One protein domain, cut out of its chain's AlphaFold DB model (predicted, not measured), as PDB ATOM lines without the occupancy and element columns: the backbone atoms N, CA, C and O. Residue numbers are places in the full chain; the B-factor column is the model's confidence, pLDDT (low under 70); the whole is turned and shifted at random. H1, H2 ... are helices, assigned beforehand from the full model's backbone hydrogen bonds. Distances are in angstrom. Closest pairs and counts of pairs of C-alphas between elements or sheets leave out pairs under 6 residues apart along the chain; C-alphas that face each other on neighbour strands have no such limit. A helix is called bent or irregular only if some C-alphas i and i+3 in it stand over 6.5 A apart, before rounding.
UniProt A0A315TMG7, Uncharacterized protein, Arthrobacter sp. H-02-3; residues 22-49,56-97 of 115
ATOM      1  N   ALA A  22     173.461  93.266 211.649       67.69
ATOM      2  CA  ALA A  22     172.171  92.714 211.239       67.69
ATOM      3  C   ALA A  22     170.973  93.469 211.848       67.69
ATOM      4  O   ALA A  22     170.016  93.764 211.135       67.69
ATOM      5  N   ASP A  23     171.054  93.853 213.123       82.31
ATOM      6  CA  ASP A  23     170.010  94.630 213.799       82.31
ATOM      7  C   ASP A  23     169.946  96.056 213.231       82.31
ATOM      8  O   ASP A  23     168.867  96.590 212.983       82.31
ATOM      9  N   THR A  24     171.103  96.654 212.932       89.38
ATOM     10  CA  THR A  24     171.194  97.988 212.314       89.38
ATOM     11  C   THR A  24     170.603  98.004 210.901       89.38
ATOM     12  O   THR A  24     169.852  98.918 210.559       89.38
ATOM     13  N   ASN A  25     170.900  96.989 210.083       93.25
ATOM     14  CA  ASN A  25     170.342  96.852 208.737       93.25
ATOM     15  C   ASN A  25     168.819  96.649 208.781       93.25
ATOM     16  O   ASN A  25     168.094  97.316 208.041       93.25
ATOM     17  N   ALA A  26     168.325  95.803 209.688       93.69
ATOM     18  CA  ALA A  26     166.892  95.581 209.860       93.69
ATOM     19  C   ALA A  26     166.154  96.871 210.257       93.69
ATOM     20  O   ALA A  26     165.117  97.191 209.675       93.69
ATOM     21  N   VAL A  27     166.711  97.651 211.192       94.81
ATOM     22  CA  VAL A  27     166.121  98.935 211.605       94.81
ATOM     23  C   VAL A  27     166.109  99.937 210.448       94.81
ATOM     24  O   VAL A  27     165.079 100.557 210.191       94.81
ATOM     25  N   TRP A  28     167.209 100.075 209.703       96.44
ATOM     26  CA  TRP A  28     167.245 100.957 208.533       96.44
ATOM     27  C   TRP A  28     166.292 100.523 207.422       96.44
ATOM     28  O   TRP A  28     165.645 101.372 206.811       96.44
ATOM     29  N   THR A  29     166.169  99.220 207.183       96.94
ATOM     30  CA  THR A  29     165.209  98.666 206.226       96.94
ATOM     31  C   THR A  29     163.789  99.065 206.605       96.94
ATOM     32  O   THR A  29     163.089  99.628 205.773       96.94
ATOM     33  N   ALA A  30     163.399  98.893 207.872       95.81
ATOM     34  CA  ALA A  30     162.072  99.284 208.346       95.81
ATOM     35  C   ALA A  30     161.815 100.800 208.226       95.81
ATOM     36  O   ALA A  30     160.710 101.219 207.882       95.81
ATOM     37  N   ILE A  31     162.834 101.631 208.476       96.38
ATOM     38  CA  ILE A  31     162.744 103.084 208.272       96.38
ATOM     39  C   ILE A  31     162.495 103.406 206.793       96.38
ATOM     40  O   ILE A  31     161.593 104.180 206.481       96.38
ATOM     41  N   LEU A  32     163.269 102.811 205.881       97.12
ATOM     42  CA  LEU A  32     163.116 103.036 204.441       97.12
ATOM     43  C   LEU A  32     161.773 102.508 203.918       97.12
ATOM     44  O   LEU A  32     161.129 103.205 203.140       97.12
ATOM     45  N   ASP A  33     161.309 101.348 204.392       96.81
ATOM     46  CA  ASP A  33     159.984 100.803 204.067       96.81
ATOM     47  C   ASP A  33     158.875 101.793 204.452       96.81
ATOM     48  O   ASP A  33     157.950 102.042 203.677       96.81
ATOM     49  N   ARG A  34     158.975 102.400 205.643       94.94
ATOM     50  CA  ARG A  34     158.000 103.398 206.090       94.94
ATOM     51  C   ARG A  34     158.024 104.650 205.216       94.94
ATOM     52  O   ARG A  34     156.962 105.115 204.811       94.94
ATOM     53  N   LEU A  35     159.211 105.169 204.905       95.25
ATOM     54  CA  LEU A  35     159.366 106.345 204.043       95.25
ATOM     55  C   LEU A  35     158.798 106.102 202.638       95.25
ATOM     56  O   LEU A  35     158.181 106.995 202.064       95.25
ATOM     57  N   GLU A  36     158.978 104.900 202.091       95.88
ATOM     58  CA  GLU A  36     158.389 104.498 200.810       95.88
ATOM     59  C   GLU A  36     156.858 104.406 200.883       95.88
ATOM     60  O   GLU A  36     156.166 104.858 199.969       95.88
ATOM     61  N   ALA A  37     156.311 103.879 201.981       94.06
ATOM     62  CA  ALA A  37     154.866 103.847 202.196       94.06
ATOM     63  C   ALA A  37     154.262 105.261 202.275       94.06
ATOM     64  O   ALA A  37     153.204 105.506 201.695       94.06
ATOM     65  N   ASP A  38     154.947 106.208 202.921       92.81
ATOM     66  CA  ASP A  38     154.497 107.602 203.009       92.81
ATOM     67  C   ASP A  38     154.440 108.277 201.620       92.81
ATOM     68  O   ASP A  38     153.526 109.059 201.343       92.81
ATOM     69  N   ILE A  39     155.346 107.919 200.700       93.81
ATOM     70  CA  ILE A  39     155.277 108.356 199.293       93.81
ATOM     71  C   ILE A  39     154.013 107.805 198.623       93.81
ATOM     72  O   ILE A  39     153.291 108.545 197.955       93.81
ATOM     73  N   ALA A  40     153.700 106.521 198.812       92.75
ATOM     74  CA  ALA A  40     152.492 105.925 198.240       92.75
ATOM     75  C   ALA A  40     151.206 106.591 198.771       92.75
ATOM     76  O   ALA A  40     150.275 106.843 197.999       92.75
ATOM     77  N   VAL A  41     151.173 106.942 200.063       92.69
ATOM     78  CA  VAL A  41     150.069 107.701 200.672       92.69
ATOM     79  C   VAL A  41     149.898 109.051 199.976       92.69
ATOM     80  O   VAL A  41     148.790 109.360 199.530       92.69
ATOM     81  N   ALA A  42     150.989 109.796 199.775       88.19
ATOM     82  CA  ALA A  42     150.974 111.083 199.083       88.19
ATOM     83  C   ALA A  42     150.340 111.014 197.678       88.19
ATOM     84  O   ALA A  42     149.575 111.904 197.305       88.19
ATOM     85  N   PHE A  43     150.597 109.946 196.915       85.94
ATOM     86  CA  PHE A  43     150.000 109.754 195.586       85.94
ATOM     87  C   PHE A  43     148.532 109.321 195.617       85.94
ATOM     88  O   PHE A  43     147.776 109.661 194.708       85.94
ATOM     89  N   SER A  44     148.116 108.581 196.644       90.12
ATOM     90  CA  SER A  44     146.718 108.154 196.789       90.12
ATOM     91  C   SER A  44     145.771 109.287 197.199       90.12
ATOM     92  O   SER A  44     144.558 109.153 197.048       90.12
ATOM     93  N   GLY A  45     146.309 110.393 197.725       84.88
ATOM     94  CA  GLY A  45     145.520 111.490 198.285       84.88
ATOM     95  C   GLY A  45     144.889 111.166 199.643       84.88
ATOM     96  O   GLY A  45     144.072 111.949 200.129       84.88
ATOM     97  N   ALA A  46     145.247 110.031 200.251       90.19
ATOM     98  CA  ALA A  46     144.900 109.735 201.631       90.19
ATOM     99  C   ALA A  46     145.612 110.702 202.591       90.19
ATOM    100  O   ALA A  46     146.659 111.270 202.272       90.19
ATOM    101  N   GLU A  47     145.029 110.889 203.774       88.50
ATOM    102  CA  GLU A  47     145.628 111.719 204.815       88.50
ATOM    103  C   GLU A  47     146.903 111.043 205.346       88.50
ATOM    104  O   GLU A  47     146.844 109.885 205.770       88.50
ATOM    105  N   PRO A  48     148.069 111.714 205.296       86.25
ATOM    106  CA  PRO A  48     149.284 111.167 205.868       86.25
ATOM    107  C   PRO A  48     149.221 111.225 207.392       86.25
ATOM    108  O   PRO A  48     148.817 112.230 207.978       86.25
ATOM    109  N   GLU A  49     149.693 110.160 208.036       88.19
ATOM    110  CA  GLU A  49     149.923 110.174 209.479       88.19
ATOM    111  C   GLU A  49     150.927 111.281 209.857       88.19
ATOM    112  O   GLU A  49     151.860 111.557 209.090       88.19
ATOM    113  N   LEU A  56     167.523 106.969 214.813       90.81
ATOM    114  CA  LEU A  56     168.496 106.458 213.852       90.81
ATOM    115  C   LEU A  56     169.472 105.494 214.547       90.81
ATOM    116  O   LEU A  56     170.083 105.882 215.545       90.81
ATOM    117  N   PRO A  57     169.672 104.268 214.024       90.69
ATOM    118  CA  PRO A  57     170.537 103.267 214.655       90.69
ATOM    119  C   PRO A  57     172.039 103.520 214.417       90.69
ATOM    120  O   PRO A  57     172.875 102.742 214.865       90.69
ATOM    121  N   GLY A  58     172.401 104.588 213.701       89.81
ATOM    122  CA  GLY A  58     173.767 104.882 213.268       89.81
ATOM    123  C   GLY A  58     173.787 105.376 211.820       89.81
ATOM    124  O   GLY A  58     172.747 105.808 211.327       89.81
ATOM    125  N   PRO A  59     174.932 105.342 211.117       93.56
ATOM    126  CA  PRO A  59     174.977 105.622 209.681       93.56
ATOM    127  C   PRO A  59     174.178 104.582 208.878       93.56
ATOM    128  O   PRO A  59     173.955 103.464 209.347       93.56
ATOM    129  N   ILE A  60     173.756 104.947 207.663       94.38
ATOM    130  CA  ILE A  60     173.122 104.013 206.722       94.38
ATOM    131  C   ILE A  60     174.151 102.947 206.293       94.38
ATOM    132  O   ILE A  60     175.267 103.314 205.926       94.38
ATOM    133  N   PRO A  61     173.804 101.646 206.326       95.31
ATOM    134  CA  PRO A  61     174.622 100.581 205.757       95.31
ATOM    135  C   PRO A  61     174.823 100.762 204.248       95.31
ATOM    136  O   PRO A  61     173.880 101.120 203.541       95.31
ATOM    137  N   ALA A  62     176.026 100.467 203.751       95.50
ATOM    138  CA  ALA A  62     176.419 100.702 202.358       95.50
ATOM    139  C   ALA A  62     175.460 100.045 201.345       95.50
ATOM    140  O   ALA A  62     175.109 100.630 200.325       95.50
ATOM    141  N   GLU A  63     174.968  98.848 201.656       95.56
ATOM    142  CA  GLU A  63     174.012  98.096 200.845       95.56
ATOM    143  C   GLU A  63     172.629  98.764 200.716       95.56
ATOM    144  O   GLU A  63     171.869  98.441 199.802       95.56
ATOM    145  N   LEU A  64     172.298  99.707 201.605       97.50
ATOM    146  CA  LEU A  64     171.041 100.459 201.598       97.50
ATOM    147  C   LEU A  64     171.195 101.884 201.043       97.50
ATOM    148  O   LEU A  64     170.181 102.556 200.849       97.50
ATOM    149  N   GLU A  65     172.411 102.354 200.743       97.75
ATOM    150  CA  GLU A  65     172.650 103.725 200.260       97.75
ATOM    151  C   GLU A  65     171.907 104.025 198.956       97.75
ATOM    152  O   GLU A  65     171.215 105.041 198.844       97.75
ATOM    153  N   ASP A  66     171.983 103.111 197.986       98.44
ATOM    154  CA  ASP A  66     171.292 103.257 196.705       98.44
ATOM    155  C   ASP A  66     169.772 103.312 196.885       98.44
ATOM    156  O   ASP A  66     169.077 104.064 196.195       98.44
ATOM    157  N   ARG A  67     169.240 102.523 197.825       98.25
ATOM    158  CA  ARG A  67     167.814 102.543 198.161       98.25
ATOM    159  C   ARG A  67     167.440 103.882 198.782       98.25
ATOM    160  O   ARG A  67     166.529 104.533 198.283       98.25
ATOM    161  N   ALA A  68     168.179 104.330 199.793       98.06
ATOM    162  CA  ALA A  68     167.950 105.614 200.446       98.06
ATOM    163  C   ALA A  68     167.992 106.785 199.452       98.06
ATOM    164  O   ALA A  68     167.141 107.672 199.508       98.06
ATOM    165  N   ARG A  69     168.922 106.763 198.486       98.56
ATOM    166  CA  ARG A  69     168.992 107.774 197.422       98.56
ATOM    167  C   ARG A  69     167.745 107.773 196.539       98.56
ATOM    168  O   ARG A  69     167.234 108.843 196.222       98.56
ATOM    169  N   ARG A  70     167.247 106.596 196.148       98.44
ATOM    170  CA  ARG A  70     166.008 106.481 195.360       98.44
ATOM    171  C   ARG A  70     164.797 107.006 196.128       98.44
ATOM    172  O   ARG A  70     164.009 107.742 195.543       98.44
ATOM    173  N   VAL A  71     164.680 106.675 197.416       97.69
ATOM    174  CA  VAL A  71     163.605 107.182 198.286       97.69
ATOM    175  C   VAL A  71     163.653 108.705 198.359       97.69
ATOM    176  O   VAL A  71     162.638 109.347 198.108       97.69
ATOM    177  N   LEU A  72     164.828 109.292 198.609       97.75
ATOM    178  CA  LEU A  72     164.988 110.747 198.655       97.75
ATOM    179  C   LEU A  72     164.544 111.415 197.346       97.75
ATOM    180  O   LEU A  72     163.726 112.329 197.374       97.75
ATOM    181  N   ASN A  73     165.025 110.923 196.202       98.44
ATOM    182  CA  ASN A  73     164.658 111.482 194.899       98.44
ATOM    183  C   ASN A  73     163.138 111.403 194.653       98.44
ATOM    184  O   ASN A  73     162.535 112.360 194.172       98.44
ATOM    185  N   ALA A  74     162.504 110.281 195.011       97.12
ATOM    186  CA  ALA A  74     161.060 110.102 194.868       97.12
ATOM    187  C   ALA A  74     160.258 111.028 195.801       97.12
ATOM    188  O   ALA A  74     159.202 111.537 195.418       97.12
ATOM    189  N   GLN A  75     160.759 111.295 197.010       96.19
ATOM    190  CA  GLN A  75     160.157 112.273 197.919       96.19
ATOM    191  C   GLN A  75     160.257 113.692 197.360       96.19
ATOM    192  O   GLN A  75     159.260 114.412 197.352       96.19
ATOM    193  N   GLU A  76     161.423 114.087 196.845       97.62
ATOM    194  CA  GLU A  76     161.627 115.399 196.218       97.62
ATOM    195  C   GLU A  76     160.702 115.603 195.007       97.62
ATOM    196  O   GLU A  76     160.061 116.652 194.881       97.62
ATOM    197  N   GLU A  77     160.558 114.583 194.157       96.88
ATOM    198  CA  GLU A  77     159.624 114.600 193.029       96.88
ATOM    199  C   GLU A  77     158.167 114.730 193.501       96.88
ATOM    200  O   GLU A  77     157.417 115.574 193.001       96.88
ATOM    201  N   SER A  78     157.779 113.959 194.519       94.62
ATOM    202  CA  SER A  78     156.431 114.015 195.098       94.62
ATOM    203  C   SER A  78     156.113 115.406 195.653       94.62
ATOM    204  O   SER A  78     155.042 115.955 195.388       94.62
ATOM    205  N   ILE A  79     157.061 116.027 196.366       95.25
ATOM    206  CA  ILE A  79     156.930 117.394 196.890       95.25
ATOM    207  C   ILE A  79     156.737 118.394 195.747       95.25
ATOM    208  O   ILE A  79     155.868 119.269 195.837       95.25
ATOM    209  N   ALA A  80     157.510 118.272 194.666       96.81
ATOM    210  CA  ALA A  80     157.394 119.156 193.511       96.81
ATOM    211  C   ALA A  80     156.006 119.051 192.854       96.81
ATOM    212  O   ALA A  80     155.363 120.074 192.587       96.81
ATOM    213  N   ILE A  81     155.509 117.827 192.655       94.62
ATOM    214  CA  ILE A  81     154.185 117.565 192.076       94.62
ATOM    215  C   ILE A  81     153.080 118.122 192.976       94.62
ATOM    216  O   ILE A  81     152.247 118.902 192.510       94.62
ATOM    217  N   LEU A  82     153.082 117.782 194.267       93.75
ATOM    218  CA  LEU A  82     152.060 118.241 195.211       93.75
ATOM    219  C   LEU A  82     152.038 119.765 195.337       93.75
ATOM    220  O   LEU A  82     150.966 120.371 195.370       93.75
ATOM    221  N   THR A  83     153.210 120.403 195.349       96.38
ATOM    222  CA  THR A  83     153.318 121.866 195.390       96.38
ATOM    223  C   THR A  83     152.676 122.500 194.160       96.38
ATOM    224  O   THR A  83     151.878 123.431 194.295       96.38
ATOM    225  N   LYS A  84     152.963 121.970 192.966       97.19
ATOM    226  CA  LYS A  84     152.358 122.444 191.717       97.19
ATOM    227  C   LYS A  84     150.841 122.255 191.725       97.19
ATOM    228  O   LYS A  84     150.109 123.187 191.397       97.19
ATOM    229  N   THR A  85     150.357 121.090 192.150       94.69
ATOM    230  CA  THR A  85     148.919 120.804 192.270       94.69
ATOM    231  C   THR A  85     148.234 121.774 193.232       94.69
ATOM    232  O   THR A  85     147.189 122.334 192.899       94.69
ATOM    233  N   ARG A  86     148.852 122.057 194.386       95.69
ATOM    234  CA  ARG A  86     148.349 123.041 195.354       95.69
ATOM    235  C   ARG A  86     148.238 124.439 194.745       95.69
ATOM    236  O   ARG A  86     147.242 125.119 194.968       95.69
ATOM    237  N   GLN A  87     149.244 124.873 193.985       98.19
ATOM    238  CA  GLN A  87     149.245 126.182 193.323       98.19
ATOM    239  C   GLN A  87     148.128 126.300 192.278       98.19
ATOM    240  O   GLN A  87     147.421 127.304 192.255       98.19
ATOM    241  N   VAL A  88     147.926 125.264 191.457       97.81
ATOM    242  CA  VAL A  88     146.833 125.220 190.469       97.81
ATOM    243  C   VAL A  88     145.469 125.294 191.158       97.81
ATOM    244  O   VAL A  88     144.628 126.103 190.773       97.81
ATOM    245  N   ALA A  89     145.264 124.501 192.214       96.44
ATOM    246  CA  ALA A  89     144.019 124.522 192.976       96.44
ATOM    247  C   ALA A  89     143.751 125.900 193.606       96.44
ATOM    248  O   ALA A  89     142.628 126.394 193.541       96.44
ATOM    249  N   ALA A  90     144.781 126.549 194.157       97.25
ATOM    250  CA  ALA A  90     144.661 127.897 194.704       97.25
ATOM    251  C   ALA A  90     144.244 128.923 193.635       97.25
ATOM    252  O   ALA A  90     143.324 129.701 193.878       97.25
ATOM    253  N   ALA A  91     144.842 128.877 192.439       96.81
ATOM    254  CA  ALA A  91     144.473 129.758 191.330       96.81
ATOM    255  C   ALA A  91     143.023 129.536 190.861       96.81
ATOM    256  O   ALA A  91     142.306 130.492 190.567       96.81
ATOM    257  N   HIS A  92     142.556 128.282 190.829       95.75
ATOM    258  CA  HIS A  92     141.154 127.980 190.527       95.75
ATOM    259  C   HIS A  92     140.204 128.565 191.581       95.75
ATOM    260  O   HIS A  92     139.186 129.156 191.225       95.75
ATOM    261  N   LEU A  93     140.532 128.433 192.869       96.25
ATOM    262  CA  LEU A  93     139.724 128.998 193.953       96.25
ATOM    263  C   LEU A  93     139.693 130.530 193.910       96.25
ATOM    264  O   LEU A  93     138.637 131.120 194.121       96.25
ATOM    265  N   GLU A  94     140.816 131.173 193.587       95.06
ATOM    266  CA  GLU A  94     140.881 132.623 193.391       95.06
ATOM    267  C   GLU A  94     139.973 133.074 192.240       95.06
ATOM    268  O   GLU A  94     139.179 133.999 192.411       95.06
ATOM    269  N   ALA A  95     140.012 132.375 191.101       94.06
ATOM    270  CA  ALA A  95     139.143 132.669 189.963       94.06
ATOM    271  C   ALA A  95     137.650 132.527 190.311       94.06
ATOM    272  O   ALA A  95     136.842 133.366 189.913       94.06
ATOM    273  N   LEU A  96     137.277 131.502 191.086       92.62
ATOM    274  CA  LEU A  96     135.899 131.321 191.553       92.62
ATOM    275  C   LEU A  96     135.462 132.422 192.525       92.62
ATOM    276  O   LEU A  96     134.313 132.850 192.473       92.62
ATOM    277  N   ASN A  97     136.366 132.919 193.370       88.25
ATOM    278  CA  ASN A  97     136.072 133.990 194.322       88.25
ATOM    279  C   ASN A  97     135.789 135.348 193.643       88.25
ATOM    280  O   ASN A  97     135.183 136.228 194.250       88.25
TER     281      ASN A  97
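Overview. This is residues 22 to 49 and 56 to 97 of the 115 residues of an uncharacterized protein of Arthrobacter sp. H-02-3 (UniProt A0A315TMG7). Two helices lie side by side and run the same way, the shorter H1 along the first part of the much longer H2. The far end of H2, residues 83 to 97, sticks out alone and makes the length. The 70 printed residues, all helix by class with no named strand, hold H1 then H2. The whole is only just loose, close to extended, with a radius of gyration of the C-alphas of 16.5 A and spans of 57 by 20 by 17 A.

Along the chain. H1, residues 22 to 44, begins at C-alpha 22 (172.171, 92.714, 211.239) and measures 33.1 A. H2, residues 62 to 97, measures 52.9 A and ends at C-alpha 97 (136.072, 133.990, 194.322). H2 is irregular: C-alphas 63 and 66 are 7.2 A apart.

Arrangement. H1 touches H2, which meets it with residues 64 to 78 alone; the closest C-alphas, of Glu 36 and Val 71, are 6.4 A apart. Their lines stand at a shallow tilt of 21 degrees, the same way. Every O i to N i+4 pair is within hydrogen-bond range in H1, and 30 of 32 in H2.

Size, cuts and confidence. Residues 50 to 55 are not printed; C-alphas 49 and 56 are 19.4 A apart across the cut. Only residue 22 has pLDDT under 70.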